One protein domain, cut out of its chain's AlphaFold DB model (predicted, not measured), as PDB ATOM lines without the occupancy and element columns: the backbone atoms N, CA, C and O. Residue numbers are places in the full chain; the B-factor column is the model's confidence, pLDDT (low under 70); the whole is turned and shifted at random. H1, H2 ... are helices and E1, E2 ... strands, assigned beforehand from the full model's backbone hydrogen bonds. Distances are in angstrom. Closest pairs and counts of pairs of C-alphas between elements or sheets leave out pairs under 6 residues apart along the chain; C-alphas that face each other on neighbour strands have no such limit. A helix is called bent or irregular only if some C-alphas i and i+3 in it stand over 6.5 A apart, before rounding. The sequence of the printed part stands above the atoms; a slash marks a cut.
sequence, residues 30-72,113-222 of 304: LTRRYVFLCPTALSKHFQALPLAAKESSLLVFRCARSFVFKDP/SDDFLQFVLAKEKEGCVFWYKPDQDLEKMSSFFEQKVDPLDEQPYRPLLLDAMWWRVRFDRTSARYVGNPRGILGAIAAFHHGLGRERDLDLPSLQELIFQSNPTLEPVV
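AT A GLANCE: This is residues 30 to 72 and 113 to 222 of the 304 residues of an uncharacterized protein of Symbiodinium microadriaticum (UniProt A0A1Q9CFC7). A small, strongly twisted sheet of four parallel strands stands in the middle, with H5 and H8 over one face and H1 over the other, the short H3 on the same face as H1 but beside the strands, while H2 and H4 graze the sheet. Beyond H8, the helical hairpin of H6 and H7 packs on it through H7, and H6 makes one end of the longest axis. The printed part has 153 residues, with eight named helices and four named strands in the order E1 H1 H2 E2 H3 H4 E3 H5 H6 H7 H8 E4. The sheet runs E3 E2 E1 E4, and the class is mixed, helices and strands. The whole is compact, with a radius of gyration of the C-alphas of 15.4 A and spans of 45 by 37 by 25 A.

IN THESE COORDINATES: E1, residues 33 to 36, begins at C-alpha 33 (12.205, 0.222, -15.330). H1 is residues 39 to 48, 14.6 A long, and irregular: C-alphas 44 and 47 are 7.8 A apart. H2 is residues 51 to 56, E2 58 to 64, 16.2 A, and H3 65 to 68. H4, residues 114 to 125, 16.4 A, begins at C-alpha 114 (36.103, 1.463, -11.994). E3 is residues 129 to 133, H5 138 to 146, H6 164 to 169, H7 183 to 193, 15.4 A, and H8 204 to 214, 15.5 A. E4, residues 218 to 221, ends at C-alpha 221 (16.957, -8.922, -14.933).

HOW THE PARTS SIT: The sheet is only just strongly twisted, its C-alphas up to 4.1 A off its best plane. E1 and E4 are parallel at 31 degrees, with N 35 and O 219 at 2.9 A, within hydrogen-bond range. E2 pairs with E1 at 14 degrees, N 58 and O 34 at 3.0 A, and with E3 at 25 degrees, N 130 and O 59 at 2.8 A. E1, H1 H2 and E2 form a strand-helix-strand unit, two parallel neighbour strands joined through helices, with a right-handed crossover. H8, at a height over the sheet of 8.6 A, is over E1 and E4; its closest C-alpha pair with E4 is Gln 208 and Pro 220, 5.3 A. H5, on the same face, has a height of 8.4 A. H1, on the opposite face, has a height of 10.6 A, and H3, on the same face as H1, 9.0 A. H2 only grazes the sheet with residues 52 to 56, and H4 with 120 to 124. H7 and H8 touch about perpendicular at 79 degrees, closest C-alphas Ile 185 and Ser 206, 5.6 A. H6 and H7, a helical hairpin, touch at Ala 164 and Leu 186, closest C-alphas 5.8 A apart, at a shallow tilt of 32 degrees, opposite ways. H6 and H8 are apart. Every O i to N i+4 pair is within hydrogen-bond range in H2, H4, H5, H6, H7 and H8; in H1 4 of 6 are, and H3 is too short for such a pair.

THE WHOLE: The C-alphas of Pro 72 and Val 169 are the two farthest apart, 48.6 A. Residues 73 to 112 are not printed, and C-alphas 72 and 113 are 17.6 A apart across this cut. The links H5 to H6, residues 147 to 163, and H6 to H7, residues 170 to 182, are long. Mean pLDDT of the printed part is 94.6; residues 197 to 199 are under 70.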
ATOM      1  N   LEU A  30      12.237   0.748 -23.123       89.44
ATOM      2  CA  LEU A  30      12.728   1.825 -22.260       89.44
ATOM      3  C   LEU A  30      11.619   2.457 -21.413       89.44
ATOM      4  O   LEU A  30      11.923   3.267 -20.542       89.44
ATOM      5  N   THR A  31      10.355   2.106 -21.665       90.12
ATOM      6  CA  THR A  31       9.229   2.576 -20.855       90.12
ATOM      7  C   THR A  31       9.169   1.828 -19.521       90.12
ATOM      8  O   THR A  31       8.760   2.388 -18.508       90.12
ATOM      9  N   ARG A  32       9.677   0.589 -19.485       93.81
ATOM     10  CA  ARG A  32       9.828  -0.195 -18.257       93.81
ATOM     11  C   ARG A  32      11.100   0.168 -17.513       93.81
ATOM     12  O   ARG A  32      12.153   0.429 -18.099       93.81
ATOM     13  N   ARG A  33      11.033   0.063 -16.188       96.56
ATOM     14  CA  ARG A  33      12.205   0.222 -15.330       96.56
ATOM     15  C   ARG A  33      12.860  -1.131 -15.069       96.56
ATOM     16  O   ARG A  33      12.244  -2.050 -14.536       96.56
ATOM     17  N   TYR A  34      14.138  -1.250 -15.416       97.56
ATOM     18  CA  TYR A  34      14.899  -2.480 -15.198       97.56
ATOM     19  C   TYR A  34      15.401  -2.591 -13.754       97.56
ATOM     20  O   TYR A  34      15.934  -1.628 -13.198       97.56
ATOM     21  N   VAL A  35      15.286  -3.790 -13.177       98.12
ATOM     22  CA  VAL A  35      15.808  -4.112 -11.842       98.12
ATOM     23  C   VAL A  35      16.925  -5.143 -11.964       98.12
ATOM     24  O   VAL A  35      16.677  -6.317 -12.236       98.12
ATOM     25  N   PHE A  36      18.175  -4.726 -11.773       98.12
ATOM     26  CA  PHE A  36      19.326  -5.620 -11.902       98.12
ATOM     27  C   PHE A  36      19.586  -6.396 -10.613       98.12
ATOM     28  O   PHE A  36      19.847  -5.809  -9.564       98.12
ATOM     29  N   LEU A  37      19.578  -7.729 -10.713       97.69
ATOM     30  CA  LEU A  37      19.648  -8.614  -9.542       97.69
ATOM     31  C   LEU A  37      21.041  -9.191  -9.250       97.69
ATOM     32  O   LEU A  37      21.276  -9.798  -8.202       97.69
ATOM     33  N   CYS A  38      21.974  -9.055 -10.195       96.38
ATOM     34  CA  CYS A  38      23.275  -9.713 -10.142       96.38
ATOM     35  C   CYS A  38      24.406  -8.748 -10.536       96.38
ATOM     36  O   CYS A  38      24.504  -8.381 -11.711       96.38
ATOM     37  N   PRO A  39      25.298  -8.363  -9.602       96.25
ATOM     38  CA  PRO A  39      26.336  -7.374  -9.887       96.25
ATOM     39  C   PRO A  39      27.372  -7.884 -10.894       96.25
ATOM     40  O   PRO A  39      27.813  -7.134 -11.758       96.25
ATOM     41  N   THR A  40      27.737  -9.170 -10.845       94.19
ATOM     42  CA  THR A  40      28.729  -9.754 -11.768       94.19
ATOM     43  C   THR A  40      28.219  -9.790 -13.205       94.19
ATOM     44  O   THR A  40      28.959  -9.473 -14.134       94.19
ATOM     45  N   ALA A  41      26.948 -10.138 -13.401       94.12
ATOM     46  CA  ALA A  41      26.327 -10.125 -14.718       94.12
ATOM     47  C   ALA A  41      26.127  -8.695 -15.238       94.12
ATOM     48  O   ALA A  41      26.384  -8.441 -16.415       94.12
ATOM     49  N   LEU A  42      25.730  -7.762 -14.368       95.56
ATOM     50  CA  LEU A  42      25.607  -6.350 -14.718       95.56
ATOM     51  C   LEU A  42      26.954  -5.760 -15.156       95.56
ATOM     52  O   LEU A  42      27.027  -5.184 -16.235       95.56
ATOM     53  N   SER A  43      28.026  -5.984 -14.392       95.38
ATOM     54  CA  SER A  43      29.378  -5.518 -14.735       95.38
ATOM     55  C   SER A  43      29.823  -5.997 -16.120       95.38
ATOM     56  O   SER A  43      30.251  -5.203 -16.955       95.38
ATOM     57  N   LYS A  44      29.624  -7.288 -16.424       93.25
ATOM     58  CA  LYS A  44      29.972  -7.877 -17.733       93.25
ATOM     59  C   LYS A  44      29.232  -7.238 -18.909       93.25
ATOM     60  O   LYS A  44      29.717  -7.283 -20.036       93.25
ATOM     61  N   HIS A  45      28.051  -6.681 -18.667       93.38
ATOM     62  CA  HIS A  45      27.213  -6.067 -19.692       93.38
ATOM     63  C   HIS A  45      27.157  -4.543 -19.586       93.38
ATOM     64  O   HIS A  45      26.460  -3.916 -20.380       93.38
ATOM     65  N   PHE A  46      27.911  -3.942 -18.664       95.38
ATOM     66  CA  PHE A  46      27.778  -2.536 -18.307       95.38
ATOM     67  C   PHE A  46      27.999  -1.596 -19.498       95.38
ATOM     68  O   PHE A  46      27.250  -0.639 -19.686       95.38
ATOM     69  N   GLN A  47      28.965  -1.908 -20.362       93.62
ATOM     70  CA  GLN A  47      29.247  -1.110 -21.560       93.62
ATOM     71  C   GLN A  47      28.191  -1.269 -22.667       93.62
ATOM     72  O   GLN A  47      28.053  -0.403 -23.520       93.62
ATOM     73  N   ALA A  48      27.414  -2.355 -22.652       91.75
ATOM     74  CA  ALA A  48      26.363  -2.613 -23.638       91.75
ATOM     75  C   ALA A  48      24.986  -2.061 -23.224       91.75
ATOM     76  O   ALA A  48      24.028  -2.181 -23.991       91.75
ATOM     77  N   LEU A  49      24.862  -1.507 -22.014       93.50
ATOM     78  CA  LEU A  49      23.610  -0.944 -21.521       93.50
ATOM     79  C   LEU A  49      23.357   0.452 -22.109       93.50
ATOM     80  O   LEU A  49      24.239   1.309 -22.003       93.50
ATOM     81  N   PRO A  50      22.157   0.717 -22.663       94.00
ATOM     82  CA  PRO A  50      21.747   2.069 -23.034       94.00
ATOM     83  C   PRO A  50      21.805   3.022 -21.835       94.00
ATOM     84  O   PRO A  50      21.459   2.624 -20.723       94.00
ATOM     85  N   LEU A  51      22.184   4.284 -22.069       95.12
ATOM     86  CA  LEU A  51      22.288   5.293 -21.009       95.12
ATOM     87  C   LEU A  51      20.959   5.476 -20.261       95.12
ATOM     88  O   LEU A  51      20.941   5.356 -19.043       95.12
ATOM     89  N   ALA A  52      19.846   5.611 -20.990       95.06
ATOM     90  CA  ALA A  52      18.512   5.738 -20.397       95.06
ATOM     91  C   ALA A  52      18.164   4.574 -19.449       95.06
ATOM     92  O   ALA A  52      17.608   4.785 -18.375       95.06
ATOM     93  N   ALA A  53      18.546   3.339 -19.803       95.50
ATOM     94  CA  ALA A  53      18.329   2.178 -18.942       95.50
ATOM     95  C   ALA A  53      19.236   2.203 -17.700       95.50
ATOM     96  O   ALA A  53      18.805   1.793 -16.627       95.50
ATOM     97  N   LYS A  54      20.480   2.696 -17.813       96.88
ATOM     98  CA  LYS A  54      21.366   2.892 -16.650       96.88
ATOM     99  C   LYS A  54      20.773   3.919 -15.689       96.88
ATOM    100  O   LYS A  54      20.702   3.653 -14.491       96.88
ATOM    101  N   GLU A  55      20.333   5.057 -16.213       96.81
ATOM    102  CA  GLU A  55      19.800   6.180 -15.438       96.81
ATOM    103  C   GLU A  55      18.497   5.829 -14.725       96.81
ATOM    104  O   GLU A  55      18.354   6.149 -13.549       96.81
ATOM    105  N   SER A  56      17.580   5.110 -15.375       96.94
ATOM    106  CA  SER A  56      16.306   4.742 -14.753       96.94
ATOM    107  C   SER A  56      16.378   3.487 -13.877       96.94
ATOM    108  O   SER A  56      15.472   3.269 -13.080       96.94
ATOM    109  N   SER A  57      17.423   2.658 -13.995       97.69
ATOM    110  CA  SER A  57      17.480   1.351 -13.321       97.69
ATOM    111  C   SER A  57      17.526   1.390 -11.791       97.69
ATOM    112  O   SER A  57      18.081   2.304 -11.175       97.69
ATOM    113  N   LEU A  58      17.010   0.309 -11.196       98.38
ATOM    114  CA  LEU A  58      17.188  -0.045  -9.788       98.38
ATOM    115  C   LEU A  58      18.146  -1.231  -9.665       98.38
ATOM    116  O   LEU A  58      18.154  -2.133 -10.509       98.38
ATOM    117  N   LEU A  59      18.936  -1.261  -8.594       98.56
ATOM    118  CA  LEU A  59      19.868  -2.350  -8.307       98.56
ATOM    119  C   LEU A  59      19.420  -3.075  -7.034       98.56
ATOM    120  O   LEU A  59      19.342  -2.466  -5.975       98.56
ATOM    121  N   VAL A  60      19.148  -4.376  -7.120       98.19
ATOM    122  CA  VAL A  60      18.753  -5.209  -5.970       98.19
ATOM    123  C   VAL A  60      19.711  -6.385  -5.883       98.19
ATOM    124  O   VAL A  60      19.513  -7.440  -6.482       98.19
ATOM    125  N   PHE A  61      20.811  -6.200  -5.163       97.62
ATOM    126  CA  PHE A  61      21.881  -7.184  -5.133       97.62
ATOM    127  C   PHE A  61      21.692  -8.188  -4.001       97.62
ATOM    128  O   PHE A  61      21.663  -7.841  -2.824       97.62
ATOM    129  N   ARG A  62      21.670  -9.479  -4.356       94.81
ATOM    130  CA  ARG A  62      21.587 -10.607  -3.408       94.81
ATOM    131  C   ARG A  62      22.830 -10.813  -2.527       94.81
ATOM    132  O   ARG A  62      22.889 -11.759  -1.740       94.81
ATOM    133  N   CYS A  63      23.856  -9.986  -2.691       94.44
ATOM    134  CA  CYS A  63      25.112 -10.055  -1.955       94.44
ATOM    135  C   CYS A  63      25.237  -8.893  -0.969       94.44
ATOM    136  O   CYS A  63      24.486  -7.925  -1.021       94.44
ATOM    137  N   ALA A  64      26.211  -8.993  -0.067       94.31
ATOM    138  CA  ALA A  64      26.542  -7.886   0.817       94.31
ATOM    139  C   ALA A  64      27.293  -6.802   0.039       94.31
ATOM    140  O   ALA A  64      28.009  -7.108  -0.917       94.31
ATOM    141  N   ARG A  65      27.213  -5.555   0.501       94.81
ATOM    142  CA  ARG A  65      27.973  -4.431  -0.064       94.81
ATOM    143  C   ARG A  65      29.480  -4.714  -0.169       94.81
ATOM    144  O   ARG A  65      30.099  -4.396  -1.180       94.81
ATOM    145  N   SER A  66      30.045  -5.398   0.829       92.56
ATOM    146  CA  SER A  66      31.465  -5.793   0.882       92.56
ATOM    147  C   SER A  66      31.881  -6.844  -0.158       92.56
ATOM    148  O   SER A  66      33.068  -7.134  -0.318       92.56
ATOM    149  N   PHE A  67      30.917  -7.445  -0.866       91.31
ATOM    150  CA  PHE A  67      31.194  -8.291  -2.024       91.31
ATOM    151  C   PHE A  67      31.588  -7.456  -3.250       91.31
ATOM    152  O   PHE A  67      32.471  -7.866  -3.998       91.31
ATOM    153  N   VAL A  68      30.945  -6.298  -3.443       93.12
ATOM    154  CA  VAL A  68      31.198  -5.393  -4.576       93.12
ATOM    155  C   VAL A  68      32.330  -4.424  -4.242       93.12
ATOM    156  O   VAL A  68      33.273  -4.281  -5.017       93.12
ATOM    157  N   PHE A  69      32.279  -3.803  -3.063       92.75
ATOM    158  CA  PHE A  69      33.283  -2.844  -2.617       92.75
ATOM    159  C   PHE A  69      34.269  -3.494  -1.656       92.75
ATOM    160  O   PHE A  69      33.888  -4.149  -0.687       92.75
ATOM    161  N   LYS A  70      35.565  -3.286  -1.894       83.75
ATOM    162  CA  LYS A  70      36.593  -3.720  -0.949       83.75
ATOM    163  C   LYS A  70      36.524  -2.827   0.283       83.75
ATOM    164  O   LYS A  70      36.802  -1.636   0.189       83.75
ATOM    165  N   ASP A  71      36.239  -3.423   1.438       79.12
ATOM    166  CA  ASP A  71      36.458  -2.725   2.702       79.12
ATOM    167  C   ASP A  71      37.934  -2.306   2.789       79.12
ATOM    168  O   ASP A  71      38.816  -3.126   2.466       79.12
ATOM    169  N   PRO A  72      38.225  -1.063   3.216       76.44
ATOM    170  CA  PRO A  72      39.593  -0.608   3.384       76.44
ATOM    171  C   PRO A  72      40.341  -1.531   4.362       76.44
ATOM    172  O   PRO A  72      39.744  -2.101   5.285       76.44
ATOM    173  N   SER A 113      35.034  -3.143 -13.162       94.06
ATOM    174  CA  SER A 113      35.652  -1.932 -13.711       94.06
ATOM    175  C   SER A 113      35.360  -0.721 -12.827       94.06
ATOM    176  O   SER A 113      34.289  -0.640 -12.217       94.06
ATOM    177  N   ASP A 114      36.274   0.249 -12.799       94.44
ATOM    178  CA  ASP A 114      36.103   1.463 -11.994       94.44
ATOM    179  C   ASP A 114      34.833   2.230 -12.385       94.44
ATOM    180  O   ASP A 114      34.068   2.613 -11.503       94.44
ATOM    181  N   ASP A 115      34.518   2.337 -13.682       96.31
ATOM    182  CA  ASP A 115      33.273   2.959 -14.162       96.31
ATOM    183  C   ASP A 115      32.016   2.297 -13.584       96.31
ATOM    184  O   ASP A 115      31.048   2.970 -13.230       96.31
ATOM    185  N   PHE A 116      32.020   0.964 -13.481       96.69
ATOM    186  CA  PHE A 116      30.895   0.223 -12.922       96.69
ATOM    187  C   PHE A 116      30.786   0.476 -11.417       96.69
ATOM    188  O   PHE A 116      29.690   0.706 -10.912       96.69
ATOM    189  N   LEU A 117      31.910   0.480 -10.699       96.25
ATOM    190  CA  LEU A 117      31.930   0.784  -9.270       96.25
ATOM    191  C   LEU A 117      31.453   2.214  -8.989       96.25
ATOM    192  O   LEU A 117      30.638   2.408  -8.088       96.25
ATOM    193  N   GLN A 118      31.896   3.194  -9.781       97.00
ATOM    194  CA  GLN A 118      31.432   4.582  -9.695       97.00
ATOM    195  C   GLN A 118      29.933   4.692  -9.978       97.00
ATOM    196  O   GLN A 118      29.216   5.357  -9.233       97.00
ATOM    197  N   PHE A 119      29.433   3.975 -10.986       97.75
ATOM    198  CA  PHE A 119      28.002   3.898 -11.268       97.75
ATOM    199  C   PHE A 119      27.203   3.326 -10.088       97.75
ATOM    200  O   PHE A 119      26.188   3.902  -9.703       97.75
ATOM    201  N   VAL A 120      27.663   2.230  -9.475       97.81
ATOM    202  CA  VAL A 120      26.987   1.647  -8.306       97.81
ATOM    203  C   VAL A 120      27.010   2.616  -7.118       97.81
ATOM    204  O   VAL A 120      25.996   2.736  -6.438       97.81
ATOM    205  N   LEU A 121      28.112   3.339  -6.882       97.56
ATOM    206  CA  LEU A 121      28.190   4.359  -5.825       97.56
ATOM    207  C   LEU A 121      27.249   5.540  -6.083       97.56
ATOM    208  O   LEU A 121      26.588   6.005  -5.155       97.56
ATOM    209  N   ALA A 122      27.158   6.010  -7.331       98.19
ATOM    210  CA  ALA A 122      26.221   7.060  -7.717       98.19
ATOM    211  C   ALA A 122      24.773   6.612  -7.473       98.19
ATOM    212  O   ALA A 122      24.019   7.298  -6.785       98.19
ATOM    213  N   LYS A 123      24.423   5.399  -7.916       98.44
ATOM    214  CA  LYS A 123      23.109   4.799  -7.662       98.44
ATOM    215  C   LYS A 123      22.827   4.616  -6.175       98.44
ATOM    216  O   LYS A 123      21.696   4.813  -5.742       98.44
ATOM    217  N   GLU A 124      23.825   4.233  -5.385       97.88
ATOM    218  CA  GLU A 124      23.682   4.073  -3.937       97.88
ATOM    219  C   GLU A 124      23.392   5.425  -3.270       97.88
ATOM    220  O   GLU A 124      22.496   5.509  -2.435       97.88
ATOM    221  N   LYS A 125      24.063   6.499  -3.708       98.19
ATOM    222  CA  LYS A 125      23.803   7.875  -3.254       98.19
ATOM    223  C   LYS A 125      22.399   8.370  -3.627       98.19
ATOM    224  O   LYS A 125      21.788   9.090  -2.847       98.19
ATOM    225  N   GLU A 126      21.873   7.959  -4.780       98.00
ATOM    226  CA  GLU A 126      20.480   8.202  -5.204       98.00
ATOM    227  C   GLU A 126      19.454   7.340  -4.433       98.00
ATOM    228  O   GLU A 126      18.241   7.437  -4.646       98.00
ATOM    229  N   GLY A 127      19.921   6.439  -3.563       98.00
ATOM    230  CA  GLY A 127      19.079   5.461  -2.885       98.00
ATOM    231  C   GLY A 127      18.444   4.458  -3.851       98.00
ATOM    232  O   GLY A 127      17.358   3.967  -3.572       98.00
ATOM    233  N   CYS A 128      19.057   4.194  -5.006       98.44
ATOM    234  CA  CYS A 128      18.587   3.268  -6.046       98.44
ATOM    235  C   CYS A 128      19.260   1.886  -5.957       98.44
ATOM    236  O   CYS A 128      19.200   1.100  -6.906       98.44
ATOM    237  N   VAL A 129      19.913   1.589  -4.828       98.56
ATOM    238  CA  VAL A 129      20.590   0.313  -4.562       98.56
ATOM    239  C   VAL A 129      20.071  -0.291  -3.270       98.56
ATOM    240  O   VAL A 129      20.130   0.338  -2.218       98.56
ATOM    241  N   PHE A 130      19.629  -1.538  -3.353       98.25
ATOM    242  CA  PHE A 130      19.259  -2.359  -2.215       98.25
ATOM    243  C   PHE A 130      20.226  -3.536  -2.074       98.25
ATOM    244  O   PHE A 130      20.400  -4.341  -2.995       98.25
ATOM    245  N   TRP A 131      20.847  -3.651  -0.901       97.69
ATOM    246  CA  TRP A 131      21.723  -4.766  -0.548       97.69
ATOM    247  C   TRP A 131      20.934  -5.791   0.262       97.69
ATOM    248  O   TRP A 131      20.642  -5.574   1.434       97.69
ATOM    249  N   TYR A 132      20.610  -6.931  -0.346       95.38
ATOM    250  CA  TYR A 132      19.799  -7.960   0.306       95.38
ATOM    251  C   TYR A 132      20.518  -8.615   1.489       95.38
ATOM    252  O   TYR A 132      19.886  -8.999   2.462       95.38
ATOM    253  N   LYS A 133      21.849  -8.759   1.429       93.62
ATOM    254  CA  LYS A 133      22.644  -9.269   2.558       93.62
ATOM    255  C   LYS A 133      23.279  -8.095   3.313       93.62
ATOM    256  O   LYS A 133      23.758  -7.160   2.670       93.62
ATOM    257  N   PRO A 134      23.379  -8.169   4.651       91.81
ATOM    258  CA  PRO A 134      23.260  -9.384   5.467       91.81
ATOM    259  C   PRO A 134      21.847  -9.732   5.955       91.81
ATOM    260  O   PRO A 134      21.649 -10.879   6.344       91.81
ATOM    261  N   ASP A 135      20.906  -8.790   5.925       90.69
ATOM    262  CA  ASP A 135      19.637  -8.910   6.658       90.69
ATOM    263  C   ASP A 135      18.648  -9.905   6.036       90.69
ATOM    264  O   ASP A 135      17.894 -10.542   6.760       90.69
ATOM    265  N   GLN A 136      18.681 -10.067   4.710       92.88
ATOM    266  CA  GLN A 136      17.742 -10.891   3.934       92.88
ATOM    267  C   GLN A 136      16.274 -10.527   4.181       92.88
ATOM    268  O   GLN A 136      15.396 -11.386   4.235       92.88
ATOM    269  N   ASP A 137      16.028  -9.233   4.348       93.88
ATOM    270  CA  ASP A 137      14.753  -8.695   4.793       93.88
ATOM    271  C   ASP A 137      13.889  -8.283   3.592       93.88
ATOM    272  O   ASP A 137      14.206  -7.335   2.862       93.88
ATOM    273  N   LEU A 138      12.806  -9.033   3.371       95.75
ATOM    274  CA  LEU A 138      11.871  -8.798   2.272       95.75
ATOM    275  C   LEU A 138      10.979  -7.573   2.517       95.75
ATOM    276  O   LEU A 138      10.590  -6.924   1.547       95.75
ATOM    277  N   GLU A 139      10.700  -7.208   3.770       96.81
ATOM    278  CA  GLU A 139       9.921  -6.008   4.108       96.81
ATOM    279  C   GLU A 139      10.732  -4.738   3.849       96.81
ATOM    280  O   GLU A 139      10.223  -3.783   3.256       96.81
ATOM    281  N   LYS A 140      12.030  -4.739   4.184       97.12
ATOM    282  CA  LYS A 140      12.937  -3.645   3.792       97.12
ATOM    283  C   LYS A 140      13.044  -3.516   2.276       97.12
ATOM    284  O   LYS A 140      13.107  -2.402   1.763       97.12
ATOM    285  N   MET A 141      13.055  -4.641   1.559       97.81
ATOM    286  CA  MET A 141      13.053  -4.634   0.095       97.81
ATOM    287  C   MET A 141      11.733  -4.086  -0.466       97.81
ATOM    288  O   MET A 141      11.764  -3.330  -1.433       97.81
ATOM    289  N   SER A 142      10.592  -4.413   0.152       98.12
ATOM    290  CA  SER A 142       9.287  -3.821  -0.182       98.12
ATOM    291  C   SER A 142       9.306  -2.309   0.002       98.12
ATOM    292  O   SER A 142       9.076  -1.567  -0.950       98.12
ATOM    293  N   SER A 143       9.729  -1.861   1.185       98.44
ATOM    294  CA  SER A 143       9.833  -0.441   1.527       98.44
ATOM    295  C   SER A 143      10.752   0.317   0.563       98.44
ATOM    296  O   SER A 143      10.484   1.462   0.212       98.44
ATOM    297  N   PHE A 144      11.839  -0.316   0.107       98.44
ATOM    298  CA  PHE A 144      12.736   0.253  -0.900       98.44
ATOM    299  C   PHE A 144      12.023   0.529  -2.232       98.44
ATOM    300  O   PHE A 144      12.265   1.576  -2.830       98.44
ATOM    301  N   PHE A 145      11.152  -0.373  -2.696       98.44
ATOM    302  CA  PHE A 145      10.378  -0.149  -3.918       98.44
ATOM    303  C   PHE A 145       9.315   0.929  -3.721       98.44
ATOM    304  O   PHE A 145       9.220   1.824  -4.554       98.44
ATOM    305  N   GLU A 146       8.587   0.905  -2.607       98.12
ATOM    306  CA  GLU A 146       7.534   1.884  -2.291       98.12
ATOM    307  C   GLU A 146       8.058   3.330  -2.220       98.12
ATOM    308  O   GLU A 146       7.329   4.280  -2.476       98.12
ATOM    309  N   GLN A 147       9.347   3.527  -1.932       98.25
ATOM    310  CA  GLN A 147       9.983   4.850  -1.963       98.25
ATOM    311  C   GLN A 147      10.252   5.382  -3.379       98.25
ATOM    312  O   GLN A 147      10.694   6.525  -3.531       98.25
ATOM    313  N   LYS A 148      10.070   4.569  -4.424       98.06
ATOM    314  CA  LYS A 148      10.363   4.938  -5.813       98.06
ATOM    315  C   LYS A 148       9.071   5.140  -6.589       98.06
ATOM    316  O   LYS A 148       8.155   4.331  -6.509       98.06
ATOM    317  N   VAL A 149       9.053   6.207  -7.382       97.81
ATOM    318  CA  VAL A 149       7.946   6.539  -8.284       97.81
ATOM    319  C   VAL A 149       8.137   5.805  -9.604       97.81
ATOM    320  O   VAL A 149       9.219   5.873 -10.205       97.81
ATOM    321  N   ASP A 150       7.116   5.080 -10.028       96.25
ATOM    322  CA  ASP A 150       7.030   4.412 -11.315       96.25
ATOM    323  C   ASP A 150       6.905   5.463 -12.437       96.25
ATOM    324  O   ASP A 150       6.081   6.372 -12.358       96.25
ATOM    325  N   PRO A 151       7.776   5.412 -13.464       94.00
ATOM    326  CA  PRO A 151       7.784   6.415 -14.523       94.00
ATOM    327  C   PRO A 151       6.567   6.341 -15.457       94.00
ATOM    328  O   PRO A 151       6.408   7.242 -16.274       94.00
ATOM    329  N   LEU A 152       5.762   5.274 -15.402       93.25
ATOM    330  CA  LEU A 152       4.622   5.082 -16.302       93.25
ATOM    331  C   LEU A 152       3.321   5.673 -15.766       93.25
ATOM    332  O   LEU A 152       2.557   6.253 -16.532       93.25
ATOM    333  N   ASP A 153       3.049   5.487 -14.479       94.50
ATOM    334  CA  ASP A 153       1.815   5.936 -13.826       94.50
ATOM    335  C   ASP A 153       2.045   7.114 -12.862       94.50
ATOM    336  O   ASP A 153       1.083   7.649 -12.309       94.50
ATOM    337  N   GLU A 154       3.306   7.526 -12.677       95.88
ATOM    338  CA  GLU A 154       3.737   8.569 -11.740       95.88
ATOM    339  C   GLU A 154       3.310   8.292 -10.287       95.88
ATOM    340  O   GLU A 154       3.260   9.202  -9.455       95.88
ATOM    341  N   GLN A 155       3.026   7.030  -9.953       97.44
ATOM    342  CA  GLN A 155       2.689   6.601  -8.602       97.44
ATOM    343  C   GLN A 155       3.865   5.872  -7.948       97.44
ATOM    344  O   GLN A 155       4.721   5.304  -8.627       97.44
ATOM    345  N   PRO A 156       3.960   5.867  -6.611       98.12
ATOM    346  CA  PRO A 156       4.883   4.979  -5.919       98.12
ATOM    347  C   PRO A 156       4.621   3.513  -6.290       98.12
ATOM    348  O   PRO A 156       3.464   3.107  -6.432       98.12
ATOM    349  N   TYR A 157       5.677   2.699  -6.403       98.38
ATOM    350  CA  TYR A 157       5.482   1.259  -6.591       98.38
ATOM    351  C   TYR A 157       4.694   0.655  -5.433       98.38
ATOM    352  O   TYR A 157       4.745   1.115  -4.290       98.38
ATOM    353  N   ARG A 158       3.994  -0.436  -5.729       98.25
ATOM    354  CA  ARG A 158       3.243  -1.190  -4.731       98.25
ATOM    355  C   ARG A 158       4.197  -1.987  -3.841       98.25
ATOM    356  O   ARG A 158       5.263  -2.407  -4.317       98.25
ATOM    357  N   PRO A 159       3.790  -2.272  -2.592       98.38
ATOM    358  CA  PRO A 159       4.513  -3.206  -1.746       98.38
ATOM    359  C   PRO A 159       4.667  -4.561  -2.438       98.38
ATOM    360  O   PRO A 159       3.836  -4.979  -3.251       98.38
ATOM    361  N   LEU A 160       5.733  -5.273  -2.087       98.38
ATOM    362  CA  LEU A 160       5.918  -6.642  -2.543       98.38
ATOM    363  C   LEU A 160       4.797  -7.532  -1.998       98.38
ATOM    364  O   LEU A 160       4.370  -7.407  -0.850       98.38
ATOM    365  N   LEU A 161       4.351  -8.480  -2.817       97.94
ATOM    366  CA  LEU A 161       3.361  -9.481  -2.441       97.94
ATOM    367  C   LEU A 161       3.997 -10.490  -1.479       97.94
ATOM    368  O   LEU A 161       4.440 -11.562  -1.883       97.94
ATOM    369  N   LEU A 162       4.074 -10.139  -0.197       97.50
ATOM    370  CA  LEU A 162       4.637 -10.997   0.852       97.50
ATOM    371  C   LEU A 162       3.579 -11.873   1.542       97.50
ATOM    372  O   LEU A 162       3.915 -12.688   2.394       97.50
ATOM    373  N   ASP A 163       2.308 -11.769   1.148       97.06
ATOM    374  CA  ASP A 163       1.250 -12.638   1.661       97.06
ATOM    375  C   ASP A 163       1.332 -14.047   1.049       97.06
ATOM    376  O   ASP A 163       1.062 -14.268  -0.136       97.06
ATOM    377  N   ALA A 164       1.654 -15.036   1.885       97.25
ATOM    378  CA  ALA A 164       1.694 -16.438   1.490       97.25
ATOM    379  C   ALA A 164       0.342 -16.963   0.968       97.25
ATOM    380  O   ALA A 164       0.325 -17.876   0.139       97.25
ATOM    381  N   MET A 165      -0.791 -16.421   1.429       97.69
ATOM    382  CA  MET A 165      -2.113 -16.837   0.956       97.69
ATOM    383  C   MET A 165      -2.376 -16.374  -0.473       97.69
ATOM    384  O   MET A 165      -2.863 -17.171  -1.279       97.69
ATOM    385  N   TRP A 166      -1.972 -15.153  -0.826       97.81
ATOM    386  CA  TRP A 166      -2.023 -14.671  -2.206       97.81
ATOM    387  C   TRP A 166      -1.309 -15.633  -3.166       97.81
ATOM    388  O   TRP A 166      -1.907 -16.098  -4.136       97.81
ATOM    389  N   TRP A 167      -0.079 -16.050  -2.844       97.62
ATOM    390  CA  TRP A 167       0.695 -16.982  -3.679       97.62
ATOM    391  C   TRP A 167       0.104 -18.391  -3.779       97.62
ATOM    392  O   TRP A 167       0.414 -19.120  -4.716       97.62
ATOM    393  N   ARG A 168      -0.727 -18.811  -2.821       96.94
ATOM    394  CA  ARG A 168      -1.401 -20.120  -2.864       96.94
ATOM    395  C   ARG A 168      -2.693 -20.089  -3.670       96.94
ATOM    396  O   ARG A 168      -3.040 -21.098  -4.272       96.94
ATOM    397  N   VAL A 169      -3.411 -18.966  -3.635       97.56
ATOM    398  CA  VAL A 169      -4.790 -18.869  -4.141       97.56
ATOM    399  C   VAL A 169      -4.878 -18.102  -5.457       97.56
ATOM    400  O   VAL A 169      -5.682 -18.448  -6.317       97.56
ATOM    401  N   ARG A 170      -4.090 -17.034  -5.607       97.19
ATOM    402  CA  ARG A 170      -4.177 -16.088  -6.728       97.19
ATOM    403  C   ARG A 170      -3.064 -16.248  -7.750       97.19
ATOM    404  O   ARG A 170      -3.226 -15.774  -8.868       97.19
ATOM    405  N   PHE A 171      -1.964 -16.903  -7.386       97.06
ATOM    406  CA  PHE A 171      -0.885 -17.159  -8.328       97.06
ATOM    407  C   PHE A 171      -1.373 -18.042  -9.480       97.06
ATOM    408  O   PHE A 171      -1.690 -19.218  -9.287       97.06
ATOM    409  N   ASP A 172      -1.387 -17.475 -10.684       93.38
ATOM    410  CA  ASP A 172      -1.685 -18.206 -11.905       93.38
ATOM    411  C   ASP A 172      -0.392 -18.541 -12.651       93.38
ATOM    412  O   ASP A 172       0.326 -17.667 -13.146       93.38
ATOM    413  N   ARG A 173      -0.137 -19.842 -12.799       93.94
ATOM    414  CA  ARG A 173       1.017 -20.374 -13.524       93.94
ATOM    415  C   ARG A 173       1.050 -19.939 -14.991       93.94
ATOM    416  O   ARG A 173       2.139 -19.892 -15.555       93.94
ATOM    417  N   THR A 174      -0.091 -19.646 -15.616       93.38
ATOM    418  CA  THR A 174      -0.117 -19.205 -17.022       93.38
ATOM    419  C   THR A 174       0.404 -17.778 -17.197       93.38
ATOM    420  O   THR A 174       0.961 -17.454 -18.245       93.38
ATOM    421  N   SER A 175       0.298 -16.958 -16.148       90.69
ATOM    422  CA  SER A 175       0.830 -15.592 -16.098       90.69
ATOM    423  C   SER A 175       2.289 -15.521 -15.632       90.69
ATOM    424  O   SER A 175       2.911 -14.459 -15.691       90.69
ATOM    425  N   ALA A 176       2.835 -16.641 -15.152       94.69
ATOM    426  CA  ALA A 176       4.162 -16.687 -14.568       94.69
ATOM    427  C   ALA A 176       5.255 -16.627 -15.635       94.69
ATOM    428  O   ALA A 176       5.187 -17.311 -16.661       94.69
ATOM    429  N   ARG A 177       6.298 -15.836 -15.379       95.19
ATOM    430  CA  ARG A 177       7.329 -15.544 -16.386       95.19
ATOM    431  C   ARG A 177       8.674 -16.187 -16.091       95.19
ATOM    432  O   ARG A 177       9.371 -16.610 -17.013       95.19
ATOM    433  N   TYR A 178       9.049 -16.244 -14.823       96.19
ATOM    434  CA  TYR A 178      10.351 -16.708 -14.360       96.19
ATOM    435  C   TYR A 178      10.238 -18.030 -13.603       96.19
ATOM    436  O   TYR A 178      11.141 -18.862 -13.701       96.19
ATOM    437  N   VAL A 179       9.134 -18.259 -12.881       96.06
ATOM    438  CA  VAL A 179       8.934 -19.480 -12.086       96.06
ATOM    439  C   VAL A 179       7.514 -20.015 -12.217       96.06
ATOM    440  O   VAL A 179       6.561 -19.365 -11.829       96.06
ATOM    441  N   GLY A 180       7.368 -21.267 -12.661       94.12
ATOM    442  CA  GLY A 180       6.053 -21.915 -12.780       94.12
ATOM    443  C   GLY A 180       5.464 -22.470 -11.473       94.12
ATOM    444  O   GLY A 180       4.367 -23.024 -11.496       94.12
ATOM    445  N   ASN A 181       6.188 -22.407 -10.351       95.38
ATOM    446  CA  ASN A 181       5.744 -22.925  -9.055       95.38
ATOM    447  C   ASN A 181       6.194 -22.008  -7.898       95.38
ATOM    448  O   ASN A 181       7.396 -21.914  -7.648       95.38
ATOM    449  N   PRO A 182       5.272 -21.422  -7.111       96.94
ATOM    450  CA  PRO A 182       5.605 -20.405  -6.116       96.94
ATOM    451  C   PRO A 182       6.221 -20.975  -4.826       96.94
ATOM    452  O   PRO A 182       6.444 -20.237  -3.870       96.94
ATOM    453  N   ARG A 183       6.519 -22.283  -4.755       96.12
ATOM    454  CA  ARG A 183       7.104 -22.932  -3.564       96.12
ATOM    455  C   ARG A 183       8.388 -22.265  -3.060       96.12
ATOM    456  O   ARG A 183       8.572 -22.202  -1.848       96.12
ATOM    457  N   GLY A 184       9.257 -21.787  -3.955       94.56
ATOM    458  CA  GLY A 184      10.487 -21.081  -3.569       94.56
ATOM    459  C   GLY A 184      10.190 -19.774  -2.828       94.56
ATOM    460  O   GLY A 184      10.730 -19.530  -1.750       94.56
ATOM    461  N   ILE A 185       9.244 -18.997  -3.359       96.19
ATOM    462  CA  ILE A 185       8.773 -17.730  -2.785       96.19
ATOM    463  C   ILE A 185       8.088 -17.974  -1.437       96.19
ATOM    464  O   ILE A 185       8.458 -17.365  -0.438       96.19
ATOM    465  N   LEU A 186       7.159 -18.935  -1.377       96.62
ATOM    466  CA  LEU A 186       6.474 -19.333  -0.142       96.62
ATOM    467  C   LEU A 186       7.457 -19.773   0.949       96.62
ATOM    468  O   LEU A 186       7.277 -19.433   2.115       96.62
ATOM    469  N   GLY A 187       8.494 -20.527   0.574       94.50
ATOM    470  CA  GLY A 187       9.542 -20.953   1.496       94.50
ATOM    471  C   GLY A 187      10.339 -19.778   2.063       94.50
ATOM    472  O   GLY A 187      10.617 -19.765   3.259       94.50
ATOM    473  N   ALA A 188      10.666 -18.785   1.233       92.50
ATOM    474  CA  ALA A 188      11.375 -17.586   1.675       92.50
ATOM    475  C   ALA A 188      10.511 -16.689   2.572       92.50
ATOM    476  O   ALA A 188      10.983 -16.259   3.619       92.50
ATOM    477  N   ILE A 189       9.239 -16.473   2.214       94.56
ATOM    478  CA  ILE A 189       8.272 -15.721   3.032       94.56
ATOM    479  C   ILE A 189       8.103 -16.383   4.406       94.56
ATOM    480  O   ILE A 189       8.189 -15.722   5.439       94.56
ATOM    481  N   ALA A 190       7.923 -17.707   4.442       93.88
ATOM    482  CA  ALA A 190       7.803 -18.435   5.703       93.88
ATOM    483  C   ALA A 190       9.087 -18.336   6.545       93.88
ATOM    484  O   ALA A 190       9.018 -18.074   7.745       93.88
ATOM    485  N   ALA A 191      10.262 -18.507   5.930       91.00
ATOM    486  CA  ALA A 191      11.541 -18.383   6.629       91.00
ATOM    487  C   ALA A 191      11.748 -16.979   7.218       91.00
ATOM    488  O   ALA A 191      12.266 -16.858   8.329       91.00
ATOM    489  N   PHE A 192      11.311 -15.943   6.497       89.88
ATOM    490  CA  PHE A 192      11.321 -14.558   6.953       89.88
ATOM    491  C   PHE A 192      10.429 -14.364   8.194       89.88
ATOM    492  O   PHE A 192      10.938 -13.972   9.243       89.88
ATOM    493  N   HIS A 193       9.146 -14.740   8.136       89.75
ATOM    494  CA  HIS A 193       8.220 -14.571   9.269       89.75
ATOM    495  C   HIS A 193       8.604 -15.372  10.518       89.75
ATOM    496  O   HIS A 193       8.359 -14.931  11.638       89.75
ATOM    497  N   HIS A 194       9.217 -16.544  10.349       89.81
ATOM    498  CA  HIS A 194       9.666 -17.362  11.476       89.81
ATOM    499  C   HIS A 194      11.025 -16.931  12.050       89.81
ATOM    500  O   HIS A 194      11.539 -17.595  12.950       89.81
ATOM    501  N   GLY A 195      11.645 -15.862  11.535       84.44
ATOM    502  CA  GLY A 195      12.974 -15.427  11.973       84.44
ATOM    503  C   GLY A 195      14.084 -16.438  11.654       84.44
ATOM    504  O   GLY A 195      15.200 -16.323  12.161       84.44
ATOM    505  N   LEU A 196      13.812 -17.414  10.782       80.00
ATOM    506  CA  LEU A 196      14.760 -18.437  10.324       80.00
ATOM    507  C   LEU A 196      15.655 -17.920   9.181       80.00
ATOM    508  O   LEU A 196      16.290 -18.714   8.484       80.00
ATOM    509  N   GLY A 197      15.709 -16.593   8.990       59.25
ATOM    510  CA  GLY A 197      16.218 -15.841   7.831       59.25
ATOM    511  C   GLY A 197      17.701 -15.997   7.472       59.25
ATOM    512  O   GLY A 197      18.280 -15.124   6.836       59.25
ATOM    513  N   ARG A 198      18.353 -17.091   7.871       65.31
ATOM    514  CA  ARG A 198      19.740 -17.403   7.509       65.31
ATOM    515  C   ARG A 198      19.913 -18.702   6.736       65.31
ATOM    516  O   ARG A 198      20.985 -18.900   6.173       65.31
ATOM    517  N   GLU A 199      18.918 -19.589   6.710       62.78
ATOM    518  CA  GLU A 199      19.155 -20.949   6.212       62.78
ATOM    519  C   GLU A 199      18.861 -21.130   4.717       62.78
ATOM    520  O   GLU A 199      19.444 -22.005   4.076       62.78
ATOM    521  N   ARG A 200      17.993 -20.298   4.123       77.56
ATOM    522  CA  ARG A 200      17.622 -20.420   2.706       77.56
ATOM    523  C   ARG A 200      17.589 -19.073   2.001       77.56
ATOM    524  O   ARG A 200      16.656 -18.296   2.167       77.56
ATOM    525  N   ASP A 201      18.590 -18.847   1.155       86.06
ATOM    526  CA  ASP A 201      18.574 -17.724   0.225       86.06
ATOM    527  C   ASP A 201      17.439 -17.919  -0.803       86.06
ATOM    528  O   ASP A 201      17.374 -18.957  -1.466       86.06
ATOM    529  N   LEU A 202      16.599 -16.899  -0.998       92.94
ATOM    530  CA  LEU A 202      15.604 -16.849  -2.076       92.94
ATOM    531  C   LEU A 202      16.302 -16.958  -3.438       92.94
ATOM    532  O   LEU A 202      17.162 -16.134  -3.745       92.94
ATOM    533  N   ASP A 203      15.977 -17.961  -4.257       94.31
ATOM    534  CA  ASP A 203      16.610 -18.154  -5.564       94.31
ATOM    535  C   ASP A 203      16.286 -17.015  -6.553       94.31
ATOM    536  O   ASP A 203      15.342 -16.251  -6.373       94.31
ATOM    537  N   LEU A 204      17.132 -16.841  -7.579       95.81
ATOM    538  CA  LEU A 204      17.035 -15.693  -8.491       95.81
ATOM    539  C   LEU A 204      15.715 -15.700  -9.276       95.81
ATOM    540  O   LEU A 204      15.057 -14.664  -9.270       95.81
ATOM    541  N   PRO A 205      15.297 -16.820  -9.898       97.00
ATOM    542  CA  PRO A 205      13.996 -16.900 -10.552       97.00
ATOM    543  C   PRO A 205      12.832 -16.553  -9.618       97.00
ATOM    544  O   PRO A 205      11.979 -15.756  -9.998       97.00
ATOM    545  N   SER A 206      12.814 -17.082  -8.390       97.12
ATOM    546  CA  SER A 206      11.759 -16.759  -7.419       97.12
ATOM    547  C   SER A 206      11.744 -15.274  -7.048       97.12
ATOM    548  O   SER A 206      10.673 -14.684  -6.940       97.12
ATOM    549  N   LEU A 207      12.914 -14.638  -6.907       97.50
ATOM    550  CA  LEU A 207      13.011 -13.192  -6.685       97.50
ATOM    551  C   LEU A 207      12.515 -12.383  -7.895       97.50
ATOM    552  O   LEU A 207      11.829 -11.380  -7.712       97.50
ATOM    553  N   GLN A 208      12.836 -12.808  -9.122       97.94
ATOM    554  CA  GLN A 208      12.324 -12.165 -10.336       97.94
ATOM    555  C   GLN A 208      10.797 -12.243 -10.396       97.94
ATOM    556  O   GLN A 208      10.141 -11.232 -10.619       97.94
ATOM    557  N   GLU A 209      10.229 -13.423 -10.147       98.00
ATOM    558  CA  GLU A 209       8.778 -13.615 -10.143       98.00
ATOM    559  C   GLU A 209       8.102 -12.780  -9.049       98.00
ATOM    560  O   GLU A 209       7.107 -12.115  -9.324       98.00
ATOM    561  N   LEU A 210       8.673 -12.738  -7.837       98.12
ATOM    562  CA  LEU A 210       8.171 -11.913  -6.734       98.12
ATOM    563  C   LEU A 210       8.097 -10.429  -7.118       98.12
ATOM    564  O   LEU A 210       7.062  -9.797  -6.918       98.12
ATOM    565  N   ILE A 211       9.172  -9.876  -7.689       98.19
ATOM    566  CA  ILE A 211       9.214  -8.467  -8.110       98.19
ATOM    567  C   ILE A 211       8.190  -8.211  -9.222       98.19
ATOM    568  O   ILE A 211       7.411  -7.265  -9.123       98.19
ATOM    569  N   PHE A 212       8.159  -9.067 -10.246       97.75
ATOM    570  CA  PHE A 212       7.307  -8.884 -11.421       97.75
ATOM    571  C   PHE A 212       5.812  -8.987 -11.099       97.75
ATOM    572  O   PHE A 212       5.038  -8.137 -11.526       97.75
ATOM    573  N   GLN A 213       5.399  -9.987 -10.316       97.50
ATOM    574  CA  GLN A 213       3.991 -10.150  -9.927       97.50
ATOM    575  C   GLN A 213       3.513  -9.017  -9.011       97.50
ATOM    576  O   GLN A 213       2.345  -8.640  -9.056       97.50
ATOM    577  N   SER A 214       4.412  -8.449  -8.199       97.81
ATOM    578  CA  SER A 214       4.083  -7.305  -7.340       97.81
ATOM    579  C   SER A 214       3.957  -6.005  -8.137       97.81
ATOM    580  O   SER A 214       3.048  -5.215  -7.893       97.81
ATOM    581  N   ASN A 215       4.855  -5.793  -9.106       97.81
ATOM    582  CA  ASN A 215       4.952  -4.573  -9.906       97.81
ATOM    583  C   ASN A 215       5.284  -4.920 -11.377       97.81
ATOM    584  O   ASN A 215       6.461  -4.983 -11.737       97.81
ATOM    585  N   PRO A 216       4.278  -5.126 -12.252       96.19
ATOM    586  CA  PRO A 216       4.494  -5.586 -13.636       96.19
ATOM    587  C   PRO A 216       5.245  -4.614 -14.563       96.19
ATOM    588  O   PRO A 216       5.692  -5.004 -15.645       96.19
ATOM    589  N   THR A 217       5.366  -3.349 -14.162       96.19
ATOM    590  CA  THR A 217       6.141  -2.295 -14.838       96.19
ATOM    591  C   THR A 217       7.645  -2.395 -14.557       96.19
ATOM    592  O   THR A 217       8.460  -1.846 -15.306       96.19
ATOM    593  N   LEU A 218       8.029  -3.139 -13.511       97.44
ATOM    594  CA  LEU A 218       9.409  -3.498 -13.219       97.44
ATOM    595  C   LEU A 218       9.823  -4.731 -14.023       97.44
ATOM    596  O   LEU A 218       9.149  -5.759 -14.031       97.44
ATOM    597  N   GLU A 219      10.994  -4.654 -14.647       97.19
ATOM    598  CA  GLU A 219      11.581  -5.750 -15.415       97.19
ATOM    599  C   GLU A 219      12.808  -6.315 -14.676       97.19
ATOM    600  O   GLU A 219      13.922  -5.790 -14.817       97.19
ATOM    601  N   PRO A 220      12.648  -7.374 -13.862       97.88
ATOM    602  CA  PRO A 220      13.749  -7.928 -13.091       97.88
ATOM    603  C   PRO A 220      14.679  -8.763 -13.975       97.88
ATOM    604  O   PRO A 220      14.299  -9.780 -14.564       97.88
ATOM    605  N   VAL A 221      15.947  -8.358 -14.036       96.88
ATOM    606  CA  VAL A 221      16.957  -8.922 -14.933       96.88
ATOM    607  C   VAL A 221      18.171  -9.439 -14.167       96.88
ATOM    608  O   VAL A 221      18.857  -8.730 -13.431       96.88
ATOM    609  N   VAL A 222      18.488 -10.713 -14.397       95.75
ATOM    610  CA  VAL A 222      19.761 -11.312 -13.958       95.75
ATOM    611  C   VAL A 222      20.867 -11.005 -14.958       95.75
ATOM    612  O   VAL A 222      22.002 -10.748 -14.577       95.75
TER     613      VAL A 222